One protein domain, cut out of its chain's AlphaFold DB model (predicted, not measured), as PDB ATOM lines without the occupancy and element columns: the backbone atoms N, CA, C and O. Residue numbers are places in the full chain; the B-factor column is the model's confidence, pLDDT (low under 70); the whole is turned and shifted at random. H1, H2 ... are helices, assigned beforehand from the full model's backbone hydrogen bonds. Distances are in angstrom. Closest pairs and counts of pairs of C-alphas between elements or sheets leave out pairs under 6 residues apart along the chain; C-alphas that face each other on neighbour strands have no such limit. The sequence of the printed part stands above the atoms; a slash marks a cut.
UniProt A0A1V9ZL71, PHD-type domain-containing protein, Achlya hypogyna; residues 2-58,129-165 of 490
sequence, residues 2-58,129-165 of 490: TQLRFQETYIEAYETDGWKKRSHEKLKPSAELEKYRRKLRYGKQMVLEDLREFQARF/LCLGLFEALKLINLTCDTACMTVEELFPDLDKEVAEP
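What this domain is: This is residues 2 to 58 and 129 to 165 of the 490 residues of the protein "PHD-type domain-containing protein" of Achlya hypogyna (UniProt A0A1V9ZL71). One long helix, H3, makes most of the length, and H1 and H4 run alongside it, one beside each half, meeting near their ends in a loose second row that runs opposite to H3. The short H2 lies off the far end of H1, beyond it the loop residues 21 to 26 stick out, and near the middle of H3 the small H5 is set crosswise. The printed part has 94 residues with five named helices, in the order H1, H2, H3, H4, H5, and no named strand; the class is all helix. The whole is loose, with a radius of gyration of the C-alphas of 16.3 A, and only just elongated, spanning 56 by 31 by 17 A.

How they stand to each other: H1, residues 2 to 15, touches residues 33 to 44 of H3, which holds residues 30 to 56; their closest C-alphas, those of Gln 7 and Tyr 36, are 5.7 A apart. H1 and H3 run opposite ways at a shallow tilt of 33 degrees, only just short of steep. H2, residues 17 to 20, is close to H1 but not clearly touching, the closest C-alphas being those of Ala 13 and Trp 19 at 7.8 A, and H2 is apart from H3. H4, residues 129 to 144, only just touches H3, with 3 pairs of C-alphas within 8 A; the closest are those of Gln 55 and Leu 129, 6.7 A apart. H3 and H4 run opposite ways at a shallow tilt of 16 degrees. H1 and H4 touch only at their ends, and only just, with 3 pairs of C-alphas within 8 A; the closest are those of Arg 5 and Cys 144, 6.6 A apart. H5, residues 156 to 163, is close to H3 but not clearly touching, with the C-alphas of Arg 41 and Leu 158 closest at 7.0 A, and about perpendicular to it at 73 degrees. Every O i to N i+4 pair is within hydrogen-bond range in H3 and H4, against 8 of 10 in H1 and 3 of 4 in H5, while H2 is too short for such a pair.

Where its parts are: H1 begins at C-alpha 2, (-43.524, 13.371, 26.745), and is 20.0 A long from first to last C-alpha. H3 measures 38.8 A from C-alpha 30 to C-alpha 56, at (-28.960, -6.855, 28.669). H4 measures 22.0 A, and H5 ends at C-alpha 163, (-43.514, -1.956, 50.031).

The domain as a whole: The C-alphas farthest apart are those of His 24 and Phe 58, at 56.8 A. Residues 59 to 128 are not printed, and C-alphas 58 and 129 are 6.9 A apart across this cut. The link from H4 to H5 is long, with 11 residues. The mean pLDDT of the printed part is 85.9; residues 17 to 26 and 161 to 165 are under 70.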
ATOM      1  N   THR A   2     -42.457  12.327  26.787       87.81
ATOM      2  CA  THR A   2     -43.524  13.371  26.745       87.81
ATOM      3  C   THR A   2     -44.859  12.942  27.374       87.81
ATOM      4  O   THR A   2     -45.463  13.680  28.149       87.81
ATOM      5  N   GLN A   3     -45.285  11.708  27.096       90.88
ATOM      6  CA  GLN A   3     -46.515  11.124  27.629       90.88
ATOM      7  C   GLN A   3     -46.486  10.885  29.153       90.88
ATOM      8  O   GLN A   3     -47.556  10.864  29.754       90.88
ATOM      9  N   LEU A   4     -45.309  10.727  29.778       90.44
ATOM     10  CA  LEU A   4     -45.174  10.663  31.243       90.44
ATOM     11  C   LEU A   4     -45.428  12.035  31.852       90.44
ATOM     12  O   LEU A   4     -46.251  12.166  32.750       90.44
ATOM     13  N   ARG A   5     -44.803  13.075  31.292       90.81
ATOM     14  CA  ARG A   5     -44.958  14.438  31.805       90.81
ATOM     15  C   ARG A   5     -46.357  14.984  31.674       90.81
ATOM     16  O   ARG A   5     -46.821  15.656  32.583       90.81
ATOM     17  N   PHE A   6     -47.064  14.641  30.601       92.38
ATOM     18  CA  PHE A   6     -48.488  14.944  30.506       92.38
ATOM     19  C   PHE A   6     -49.298  14.315  31.654       92.38
ATOM     20  O   PHE A   6     -50.233  14.928  32.145       92.38
ATOM     21  N   GLN A   7     -48.954  13.102  32.093       93.25
ATOM     22  CA  GLN A   7     -49.672  12.415  33.173       93.25
ATOM     23  C   GLN A   7     -49.308  12.995  34.543       93.25
ATOM     24  O   GLN A   7     -50.202  13.230  35.346       93.25
ATOM     25  N   GLU A   8     -48.026  13.272  34.776       91.38
ATOM     26  CA  GLU A   8     -47.506  13.900  35.995       91.38
ATOM     27  C   GLU A   8     -48.098  15.303  36.198       91.38
ATOM     28  O   GLU A   8     -48.781  15.544  37.191       91.38
ATOM     29  N   THR A   9     -47.961  16.183  35.200       91.38
ATOM     30  CA  THR A   9     -48.528  17.548  35.229       91.38
ATOM     31  C   THR A   9     -50.056  17.551  35.328       91.38
ATOM     32  O   THR A   9     -50.624  18.412  35.997       91.38
ATOM     33  N   TYR A  10     -50.749  16.578  34.718       91.81
ATOM     34  CA  TYR A  10     -52.195  16.416  34.900       91.81
ATOM     35  C   TYR A  10     -52.543  16.075  36.355       91.81
ATOM     36  O   TYR A  10     -53.462  16.669  36.910       91.81
ATOM     37  N   ILE A  11     -51.821  15.146  36.986       92.31
ATOM     38  CA  ILE A  11     -52.042  14.782  38.394       92.31
ATOM     39  C   ILE A  11     -51.788  16.001  39.295       92.31
ATOM     40  O   ILE A  11     -52.677  16.394  40.053       92.31
ATOM     41  N   GLU A  12     -50.644  16.665  39.130       91.25
ATOM     42  CA  GLU A  12     -50.242  17.852  39.894       91.25
ATOM     43  C   GLU A  12     -51.264  19.003  39.793       91.25
ATOM     44  O   GLU A  12     -51.638  19.606  40.803       91.25
ATOM     45  N   ALA A  13     -51.803  19.274  38.598       89.88
ATOM     46  CA  ALA A  13     -52.771  20.352  38.369       89.88
ATOM     47  C   ALA A  13     -54.116  20.175  39.109       89.88
ATOM     48  O   ALA A  13     -54.815  21.163  39.352       89.88
ATOM     49  N   TYR A  14     -54.488  18.944  39.479       87.75
ATOM     50  CA  TYR A  14     -55.680  18.650  40.291       87.75
ATOM     51  C   TYR A  14     -55.351  18.228  41.735       87.75
ATOM     52  O   TYR A  14     -56.251  18.121  42.578       87.75
ATOM     53  N   GLU A  15     -54.087  17.952  42.052       84.81
ATOM     54  CA  GLU A  15     -53.607  17.747  43.423       84.81
ATOM     55  C   GLU A  15     -53.303  19.060  44.131       84.81
ATOM     56  O   GLU A  15     -53.714  19.225  45.279       84.81
ATOM     57  N   THR A  16     -52.733  20.033  43.425       83.00
ATOM     58  CA  THR A  16     -52.647  21.415  43.898       83.00
ATOM     59  C   THR A  16     -54.047  22.026  44.071       83.00
ATOM     60  O   THR A  16     -54.952  21.843  43.254       83.00
ATOM     61  N   ASP A  17     -54.249  22.805  45.139       68.25
ATOM     62  CA  ASP A  17     -55.561  23.363  45.532       68.25
ATOM     63  C   ASP A  17     -56.117  24.468  44.597       68.25
ATOM     64  O   ASP A  17     -57.074  25.176  44.928       68.25
ATOM     65  N   GLY A  18     -55.545  24.622  43.399       64.31
ATOM     66  CA  GLY A  18     -55.971  25.594  42.391       64.31
ATOM     67  C   GLY A  18     -57.387  25.355  41.850       64.31
ATOM     68  O   GLY A  18     -58.085  26.319  41.529       64.31
ATOM     69  N   TRP A  19     -57.854  24.100  41.808       65.12
ATOM     70  CA  TRP A  19     -59.169  23.747  41.246       65.12
ATOM     71  C   TRP A  19     -60.363  24.329  42.026       65.12
ATOM     72  O   TRP A  19     -61.421  24.567  41.442       65.12
ATOM     73  N   LYS A  20     -60.189  24.620  43.324       65.06
ATOM     74  CA  LYS A  20     -61.266  25.029  44.246       65.06
ATOM     75  C   LYS A  20     -61.725  26.491  44.096       65.06
ATOM     76  O   LYS A  20     -62.785  26.853  44.595       65.06
ATOM     77  N   LYS A  21     -60.947  27.367  43.446       62.41
ATOM     78  CA  LYS A  21     -61.002  28.828  43.702       62.41
ATOM     79  C   LYS A  21     -62.016  29.670  42.905       62.41
ATOM     80  O   LYS A  21     -61.999  30.889  43.053       62.41
ATOM     81  N   ARG A  22     -62.865  29.098  42.036       57.41
ATOM     82  CA  ARG A  22     -63.810  29.893  41.198       57.41
ATOM     83  C   ARG A  22     -65.223  29.331  41.003       57.41
ATOM     84  O   ARG A  22     -66.023  29.968  40.330       57.41
ATOM     85  N   SER A  23     -65.538  28.158  41.544       58.41
ATOM     86  CA  SER A  23     -66.861  27.535  41.387       58.41
ATOM     87  C   SER A  23     -66.986  26.353  42.345       58.41
ATOM     88  O   SER A  23     -66.232  25.390  42.199       58.41
ATOM     89  N   HIS A  24     -67.943  26.409  43.274       54.47
ATOM     90  CA  HIS A  24     -68.172  25.361  44.281       54.47
ATOM     91  C   HIS A  24     -68.580  23.992  43.686       54.47
ATOM     92  O   HIS A  24     -68.508  22.988  44.382       54.47
ATOM     93  N   GLU A  25     -68.957  23.934  42.403       63.19
ATOM     94  CA  GLU A  25     -69.405  22.719  41.699       63.19
ATOM     95  C   GLU A  25     -68.310  21.895  41.002       63.19
ATOM     96  O   GLU A  25     -68.587  20.793  40.526       63.19
ATOM     97  N   LYS A  26     -67.065  22.380  40.893       67.50
ATOM     98  CA  LYS A  26     -66.012  21.632  40.178       67.50
ATOM     99  C   LYS A  26     -65.483  20.477  41.020       67.50
ATOM    100  O   LYS A  26     -64.441  20.609  41.645       67.50
ATOM    101  N   LEU A  27     -66.177  19.343  41.021       71.12
ATOM    102  CA  LEU A  27     -65.705  18.116  41.667       71.12
ATOM    103  C   LEU A  27     -64.322  17.708  41.128       71.12
ATOM    104  O   LEU A  27     -64.096  17.681  39.917       71.12
ATOM    105  N   LYS A  28     -63.398  17.356  42.032       81.25
ATOM    106  CA  LYS A  28     -62.083  16.801  41.673       81.25
ATOM    107  C   LYS A  28     -62.277  15.462  40.934       81.25
ATOM    108  O   LYS A  28     -62.889  14.572  41.527       81.25
ATOM    109  N   PRO A  29     -61.740  15.266  39.711       86.44
ATOM    110  CA  PRO A  29     -61.904  14.023  38.939       86.44
ATOM    111  C   PRO A  29     -61.133  12.810  39.509       86.44
ATOM    112  O   PRO A  29     -60.243  12.267  38.862       86.44
ATOM    113  N   SER A  30     -61.448  12.362  40.726       87.31
ATOM    114  CA  SER A  30     -60.717  11.306  41.455       87.31
ATOM    115  C   SER A  30     -60.527  10.012  40.648       87.31
ATOM    116  O   SER A  30     -59.413   9.497  40.570       87.31
ATOM    117  N   ALA A  31     -61.581   9.529  39.986       88.62
ATOM    118  CA  ALA A  31     -61.530   8.330  39.148       88.62
ATOM    119  C   ALA A  31     -60.637   8.498  37.901       88.62
ATOM    120  O   ALA A  31     -59.972   7.549  37.476       88.62
ATOM    121  N   GLU A  32     -60.583   9.699  37.314       91.62
ATOM    122  CA  GLU A  32     -59.658   9.980  36.212       91.62
ATOM    123  C   GLU A  32     -58.221  10.097  36.719       91.62
ATOM    124  O   GLU A  32     -57.318   9.538  36.102       91.62
ATOM    125  N   LEU A  33     -58.003  10.749  37.862       91.44
ATOM    126  CA  LEU A  33     -56.676  10.892  38.460       91.44
ATOM    127  C   LEU A  33     -56.048   9.538  38.785       91.44
ATOM    128  O   LEU A  33     -54.888   9.329  38.446       91.44
ATOM    129  N   GLU A  34     -56.804   8.574  39.316       92.50
ATOM    130  CA  GLU A  34     -56.266   7.227  39.547       92.50
ATOM    131  C   GLU A  34     -55.952   6.484  38.235       92.50
ATOM    132  O   GLU A  34     -54.938   5.794  38.115       92.50
ATOM    133  N   LYS A  35     -56.752   6.699  37.183       94.06
ATOM    134  CA  LYS A  35     -56.438   6.222  35.826       94.06
ATOM    135  C   LYS A  35     -55.165   6.874  35.267       94.06
ATOM    136  O   LYS A  35     -54.437   6.216  34.525       94.06
ATOM    137  N   TYR A  36     -54.880   8.133  35.603       94.50
ATOM    138  CA  TYR A  36     -53.639   8.814  35.230       94.50
ATOM    139  C   TYR A  36     -52.437   8.339  36.057       94.50
ATOM    140  O   TYR A  36     -51.408   8.039  35.457       94.50
ATOM    141  N   ARG A  37     -52.573   8.140  37.374       93.06
ATOM    142  CA  ARG A  37     -51.528   7.548  38.234       93.06
ATOM    143  C   ARG A  37     -51.140   6.147  37.774       93.06
ATOM    144  O   ARG A  37     -49.961   5.868  37.583       93.06
ATOM    145  N   ARG A  38     -52.116   5.284  37.469       94.00
ATOM    146  CA  ARG A  38     -51.851   3.940  36.925       94.00
ATOM    147  C   ARG A  38     -51.091   3.978  35.596       94.00
ATOM    148  O   ARG A  38     -50.201   3.160  35.386       94.00
ATOM    149  N   LYS A  39     -51.415   4.928  34.709       94.75
ATOM    150  CA  LYS A  39     -50.657   5.146  33.466       94.75
ATOM    151  C   LYS A  39     -49.243   5.661  33.737       94.75
ATOM    152  O   LYS A  39     -48.330   5.209  33.054       94.75
ATOM    153  N   LEU A  40     -49.074   6.552  34.720       93.44
ATOM    154  CA  LEU A  40     -47.775   7.109  35.095       93.44
ATOM    155  C   LEU A  40     -46.862   5.992  35.601       93.44
ATOM    156  O   LEU A  40     -45.772   5.819  35.066       93.44
ATOM    157  N   ARG A  41     -47.351   5.161  36.533       93.38
ATOM    158  CA  ARG A  41     -46.633   3.981  37.039       93.38
ATOM    159  C   ARG A  41     -46.254   3.010  35.928       93.38
ATOM    160  O   ARG A  41     -45.082   2.676  35.800       93.38
ATOM    161  N   TYR A  42     -47.210   2.631  35.077       94.19
ATOM    162  CA  TYR A  42     -46.938   1.753  33.937       94.19
ATOM    163  C   TYR A  42     -45.892   2.351  32.981       94.19
ATOM    164  O   TYR A  42     -44.973   1.664  32.552       94.19
ATOM    165  N   GLY A  43     -45.973   3.648  32.678       94.06
ATOM    166  CA  GLY A  43     -44.987   4.309  31.827       94.06
ATOM    167  C   GLY A  43     -43.595   4.400  32.465       94.06
ATOM    168  O   GLY A  43     -42.606   4.274  31.749       94.06
ATOM    169  N   LYS A  44     -43.503   4.605  33.788       93.00
ATOM    170  CA  LYS A  44     -42.233   4.580  34.534       93.00
ATOM    171  C   LYS A  44     -41.620   3.173  34.502       93.00
ATOM    172  O   LYS A  44     -40.443   3.032  34.185       93.00
ATOM    173  N   GLN A  45     -42.437   2.138  34.719       94.06
ATOM    174  CA  GLN A  45     -42.036   0.731  34.591       94.06
ATOM    175  C   GLN A  45     -41.514   0.402  33.187       94.06
ATOM    176  O   GLN A  45     -40.445  -0.192  33.080       94.06
ATOM    177  N   MET A  46     -42.198   0.851  32.125       94.75
ATOM    178  CA  MET A  46     -41.734   0.672  30.742       94.75
ATOM    179  C   MET A  46     -40.361   1.315  30.496       94.75
ATOM    180  O   MET A  46     -39.517   0.700  29.861       94.75
ATOM    181  N   VAL A  47     -40.090   2.514  31.031       94.00
ATOM    182  CA  VAL A  47     -38.762   3.152  30.891       94.00
ATOM    183  C   VAL A  47     -37.670   2.330  31.588       94.00
ATOM    184  O   VAL A  47     -36.584   2.168  31.035       94.00
ATOM    185  N   LEU A  48     -37.947   1.770  32.770       93.56
ATOM    186  CA  LEU A  48     -37.011   0.870  33.459       93.56
ATOM    187  C   LEU A  48     -36.849  -0.477  32.739       93.56
ATOM    188  O   LEU A  48     -35.797  -1.106  32.829       93.56
ATOM    189  N   GLU A  49     -37.877  -0.964  32.047       94.75
ATOM    190  CA  GLU A  49     -37.803  -2.157  31.198       94.75
ATOM    191  C   GLU A  49     -36.947  -1.904  29.948       94.75
ATOM    192  O   GLU A  49     -35.988  -2.641  29.736       94.75
ATOM    193  N   ASP A  50     -37.186  -0.810  29.216       95.12
ATOM    194  CA  ASP A  50     -36.394  -0.394  28.046       95.12
ATOM    195  C   ASP A  50     -34.898  -0.224  28.398       95.12
ATOM    196  O   ASP A  50     -34.016  -0.658  27.649       95.12
ATOM    197  N   LEU A  51     -34.594   0.383  29.556       95.44
ATOM    198  CA  LEU A  51     -33.222   0.548  30.056       95.44
ATOM    199  C   LEU A  51     -32.560  -0.791  30.404       95.44
ATOM    200  O   LEU A  51     -31.401  -1.007  30.047       95.44
ATOM    201  N   ARG A  52     -33.287  -1.709  31.054       94.75
ATOM    202  CA  ARG A  52     -32.779  -3.054  31.367       94.75
ATOM    203  C   ARG A  52     -32.590  -3.898  30.109       94.75
ATOM    204  O   ARG A  52     -31.578  -4.585  30.003       94.75
ATOM    205  N   GLU A  53     -33.486  -3.807  29.126       95.50
ATOM    206  CA  GLU A  53     -33.308  -4.473  27.828       95.50
ATOM    207  C   GLU A  53     -32.077  -3.918  27.094       95.50
ATOM    208  O   GLU A  53     -31.299  -4.674  26.512       95.50
ATOM    209  N   PHE A  54     -31.844  -2.603  27.163       95.44
ATOM    210  CA  PHE A  54     -30.630  -1.991  26.626       95.44
ATOM    211  C   PHE A  54     -29.361  -2.491  27.331       95.44
ATOM    212  O   PHE A  54     -28.414  -2.870  26.644       95.44
ATOM    213  N   GLN A  55     -29.350  -2.567  28.666       94.31
ATOM    214  CA  GLN A  55     -28.236  -3.132  29.437       94.31
ATOM    215  C   GLN A  55     -27.986  -4.614  29.102       94.31
ATOM    216  O   GLN A  55     -26.834  -5.008  28.908       94.31
ATOM    217  N   ALA A  56     -29.043  -5.420  28.959       95.00
ATOM    218  CA  ALA A  56     -28.960  -6.855  28.669       95.00
ATOM    219  C   ALA A  56     -28.246  -7.169  27.339       95.00
ATOM    220  O   ALA A  56     -27.543  -8.173  27.226       95.00
ATOM    221  N   ARG A  57     -28.315  -6.272  26.343       93.88
ATOM    222  CA  ARG A  57     -27.557  -6.408  25.078       93.88
ATOM    223  C   ARG A  57     -26.033  -6.432  25.283       93.88
ATOM    224  O   ARG A  57     -25.317  -6.913  24.411       93.88
ATOM    225  N   PHE A  58     -25.547  -5.959  26.432       94.62
ATOM    226  CA  PHE A  58     -24.136  -5.936  26.826       94.62
ATOM    227  C   PHE A  58     -23.818  -6.902  27.986       94.62
ATOM    228  O   PHE A  58     -22.721  -6.846  28.540       94.62
ATOM    229  N   LEU A 129     -22.640   1.147  25.892       95.06
ATOM    230  CA  LEU A 129     -23.504   0.981  27.058       95.06
ATOM    231  C   LEU A 129     -23.552   2.272  27.888       95.06
ATOM    232  O   LEU A 129     -24.626   2.767  28.205       95.06
ATOM    233  N   CYS A 130     -22.392   2.837  28.212       96.06
ATOM    234  CA  CYS A 130     -22.292   4.030  29.048       96.06
ATOM    235  C   CYS A 130     -22.813   5.268  28.318       96.06
ATOM    236  O   CYS A 130     -23.626   5.989  28.886       96.06
ATOM    237  N   LEU A 131     -22.461   5.452  27.039       94.56
ATOM    238  CA  LEU A 131     -23.024   6.516  26.200       94.56
ATOM    239  C   LEU A 131     -24.557   6.451  26.144       94.56
ATOM    240  O   LEU A 131     -25.218   7.449  26.423       94.56
ATOM    241  N   GLY A 132     -25.132   5.279  25.855       94.94
ATOM    242  CA  GLY A 132     -26.585   5.116  25.781       94.94
ATOM    243  C   GLY A 132     -27.288   5.340  27.122       94.94
ATOM    244  O   GLY A 132     -28.352   5.956  27.155       94.94
ATOM    245  N   LEU A 133     -26.681   4.916  28.237       95.44
ATOM    246  CA  LEU A 133     -27.197   5.207  29.579       95.44
ATOM    247  C   LEU A 133     -27.117   6.704  29.908       95.44
ATOM    248  O   LEU A 133     -28.096   7.256  30.403       95.44
ATOM    249  N   PHE A 134     -26.011   7.384  29.591       95.19
ATOM    250  CA  PHE A 134     -25.867   8.828  29.806       95.19
ATOM    251  C   PHE A 134     -26.855   9.637  28.955       95.19
ATOM    252  O   PHE A 134     -27.479  10.568  29.465       95.19
ATOM    253  N   GLU A 135     -27.051   9.280  27.684       95.12
ATOM    254  CA  GLU A 135     -28.050   9.917  26.817       95.12
ATOM    255  C   GLU A 135     -29.478   9.693  27.326       95.12
ATOM    256  O   GLU A 135     -30.271  10.640  27.372       95.12
ATOM    257  N   ALA A 136     -29.804   8.472  27.762       94.56
ATOM    258  CA  ALA A 136     -31.113   8.155  28.313       94.56
ATOM    259  C   ALA A 136     -31.370   8.889  29.638       94.56
ATOM    260  O   ALA A 136     -32.400   9.548  29.769       94.56
ATOM    261  N   LEU A 137     -30.426   8.862  30.586       94.12
ATOM    262  CA  LEU A 137     -30.517   9.592  31.856       94.12
ATOM    263  C   LEU A 137     -30.629  11.102  31.629       94.12
ATOM    264  O   LEU A 137     -31.486  11.748  32.223       94.12
ATOM    265  N   LYS A 138     -29.851  11.668  30.699       94.31
ATOM    266  CA  LYS A 138     -29.958  13.079  30.300       94.31
ATOM    267  C   LYS A 138     -31.342  13.417  29.743       94.31
ATOM    268  O   LYS A 138     -31.896  14.457  30.093       94.31
ATOM    269  N   LEU A 139     -31.917  12.554  28.902       92.94
ATOM    270  CA  LEU A 139     -33.272  12.737  28.375       92.94
ATOM    271  C   LEU A 139     -34.338  12.589  29.468       92.94
ATOM    272  O   LEU A 139     -35.330  13.318  29.437       92.94
ATOM    273  N   ILE A 140     -34.154  11.675  30.425       92.38
ATOM    274  CA  ILE A 140     -35.063  11.484  31.561       92.38
ATOM    275  C   ILE A 140     -35.018  12.693  32.488       92.38
ATOM    276  O   ILE A 140     -36.065  13.291  32.711       92.38
ATOM    277  N   ASN A 141     -33.833  13.127  32.909       93.00
ATOM    278  CA  ASN A 141     -33.631  14.310  33.742       93.00
ATOM    279  C   ASN A 141     -34.184  15.583  33.093       93.00
ATOM    280  O   ASN A 141     -34.975  16.284  33.713       93.00
ATOM    281  N   LEU A 142     -33.875  15.831  31.813       91.81
ATOM    282  CA  LEU A 142     -34.443  16.960  31.066       91.81
ATOM    283  C   LEU A 142     -35.963  16.854  30.896       91.81
ATOM    284  O   LEU A 142     -36.650  17.870  30.835       91.81
ATOM    285  N   THR A 143     -36.502  15.641  30.749       88.69
ATOM    286  CA  THR A 143     -37.948  15.492  30.591       88.69
ATOM    287  C   THR A 143     -38.658  15.686  31.921       88.69
ATOM    288  O   THR A 143     -39.665  16.378  31.919       88.69
ATOM    289  N   CYS A 144     -38.173  15.084  33.009       85.50
ATOM    290  CA  CYS A 144     -38.849  14.957  34.303       85.50
ATOM    291  C   CYS A 144     -38.435  16.008  35.355       85.50
ATOM    292  O   CYS A 144     -38.960  15.971  36.463       85.50
ATOM    293  N   ASP A 145     -37.525  16.930  35.026       86.62
ATOM    294  CA  ASP A 145     -36.850  17.845  35.967       86.62
ATOM    295  C   ASP A 145     -36.215  17.113  37.168       86.62
ATOM    296  O   ASP A 145     -36.236  17.582  38.306       86.62
ATOM    297  N   THR A 146     -35.641  15.935  36.907       88.56
ATOM    298  CA  THR A 146     -34.894  15.137  37.890       88.56
ATOM    299  C   THR A 146     -33.385  15.328  37.735       88.56
ATOM    300  O   THR A 146     -32.910  15.857  36.731       88.56
ATOM    301  N   ALA A 147     -32.615  14.879  38.728       91.31
ATOM    302  CA  ALA A 147     -31.150  14.937  38.738       91.31
ATOM    303  C   ALA A 147     -30.518  13.565  39.055       91.31
ATOM    304  O   ALA A 147     -29.517  13.488  39.759       91.31
ATOM    305  N   CYS A 148     -31.127  12.480  38.565       89.75
ATOM    306  CA  CYS A 148     -30.653  11.111  38.781       89.75
ATOM    307  C   CYS A 148     -29.341  10.875  38.016       89.75
ATOM    308  O   CYS A 148     -29.258  11.173  36.820       89.75
ATOM    309  N   MET A 149     -28.328  10.337  38.685       88.44
ATOM    310  CA  MET A 149     -27.021  10.012  38.114       88.44
ATOM    311  C   MET A 149     -26.904   8.542  37.707       88.44
ATOM    312  O   MET A 149     -26.112   8.228  36.818       88.44
ATOM    313  N   THR A 150     -27.702   7.649  38.302       89.81
ATOM    314  CA  THR A 150     -27.733   6.220  37.946       89.81
ATOM    315  C   THR A 150     -29.146   5.729  37.602       89.81
ATOM    316  O   THR A 150     -30.130   6.458  37.740       89.81
ATOM    317  N   VAL A 151     -29.257   4.494  37.096       89.81
ATOM    318  CA  VAL A 151     -30.550   3.883  36.726       89.81
ATOM    319  C   VAL A 151     -31.341   3.466  37.969       89.81
ATOM    320  O   VAL A 151     -32.565   3.504  37.961       89.81
ATOM    321  N   GLU A 152     -30.644   3.115  39.048       88.69
ATOM    322  CA  GLU A 152     -31.203   2.697  40.337       88.69
ATOM    323  C   GLU A 152     -31.856   3.866  41.097       88.69
ATOM    324  O   GLU A 152     -32.726   3.655  41.934       88.69
ATOM    325  N   GLU A 153     -31.474   5.106  40.783       90.81
ATOM    326  CA  GLU A 153     -32.076   6.327  41.337       90.81
ATOM    327  C   GLU A 153     -33.365   6.755  40.607       90.81
ATOM    328  O   GLU A 153     -34.004   7.740  40.994       90.81
ATOM    329  N   LEU A 154     -33.754   6.061  39.530       90.44
ATOM    330  CA  LEU A 154     -34.937   6.395  38.739       90.44
ATOM    331  C   LEU A 154     -36.219   5.840  39.364       90.44
ATOM    332  O   LEU A 154     -36.383   4.638  39.534       90.44
ATOM    333  N   PHE A 155     -37.191   6.729  39.571       89.75
ATOM    334  CA  PHE A 155     -38.550   6.391  40.017       89.75
ATOM    335  C   PHE A 155     -38.637   5.612  41.352       89.75
ATOM    336  O   PHE A 155     -39.389   4.637  41.434       89.75
ATOM    337  N   PRO A 156     -37.978   6.074  42.440       86.94
ATOM    338  CA  PRO A 156     -38.018   5.417  43.755       86.94
ATOM    339  C   PRO A 156     -39.413   5.431  44.410       86.94
ATOM    340  O   PRO A 156     -39.605   4.893  45.500       86.94
ATOM    341  N   ASP A 157     -40.398   6.090  43.794       84.00
ATOM    342  CA  ASP A 157     -41.810   5.977  44.149       84.00
ATOM    343  C   ASP A 157     -42.401   4.600  43.800       84.00
ATOM    344  O   ASP A 157     -43.259   4.114  44.535       84.00
ATOM    345  N   LEU A 158     -41.900   3.934  42.751       84.81
ATOM    346  CA  LEU A 158     -42.332   2.580  42.392       84.81
ATOM    347  C   LEU A 158     -41.958   1.557  43.471       84.81
ATOM    348  O   LEU A 158     -42.789   0.725  43.826       84.81
ATOM    349  N   ASP A 159     -40.746   1.643  44.022       76.19
ATOM    350  CA  ASP A 159     -40.280   0.715  45.061       76.19
ATOM    351  C   ASP A 159     -41.054   0.896  46.375       76.19
ATOM    352  O   ASP A 159     -41.368  -0.073  47.067       76.19
ATOM    353  N   LYS A 160     -41.419   2.144  46.699       75.88
ATOM    354  CA  LYS A 160     -42.216   2.481  47.888       75.88
ATOM    355  C   LYS A 160     -43.651   1.967  47.785       75.88
ATOM    356  O   LYS A 160     -44.150   1.403  48.752       75.88
ATOM    357  N   GLU A 161     -44.297   2.103  46.624       62.41
ATOM    358  CA  GLU A 161     -45.654   1.569  46.418       62.41
ATOM    359  C   GLU A 161     -45.713   0.028  46.422       62.41
ATOM    360  O   GLU A 161     -46.772  -0.531  46.690       62.41
ATOM    361  N   VAL A 162     -44.602  -0.674  46.162       60.41
ATOM    362  CA  VAL A 162     -44.522  -2.144  46.308       60.41
ATOM    363  C   VAL A 162     -44.320  -2.568  47.772       60.41
ATOM    364  O   VAL A 162     -44.697  -3.678  48.145       60.41
ATOM    365  N   ALA A 163     -43.744  -1.698  48.609       54.38
ATOM    366  CA  ALA A 163     -43.514  -1.956  50.031       54.38
ATOM    367  C   ALA A 163     -44.739  -1.670  50.924       54.38
ATOM    368  O   ALA A 163     -44.872  -2.280  51.984       54.38
ATOM    369  N   GLU A 164     -45.633  -0.770  50.507       44.94
ATOM    370  CA  GLU A 164     -46.904  -0.495  51.191       44.94
ATOM    371  C   GLU A 164     -47.948  -1.579  50.837       44.94
ATOM    372  O   GLU A 164     -48.363  -1.677  49.677       44.94
ATOM    373  N   PRO A 165     -48.414  -2.410  51.792       40.44
ATOM    374  CA  PRO A 165     -49.427  -3.417  51.504       40.44
ATOM    375  C   PRO A 165     -50.760  -2.744  51.159       40.44
ATOM    376  O   PRO A 165     -51.300  -1.965  51.945       40.44
TER     377      PRO A 165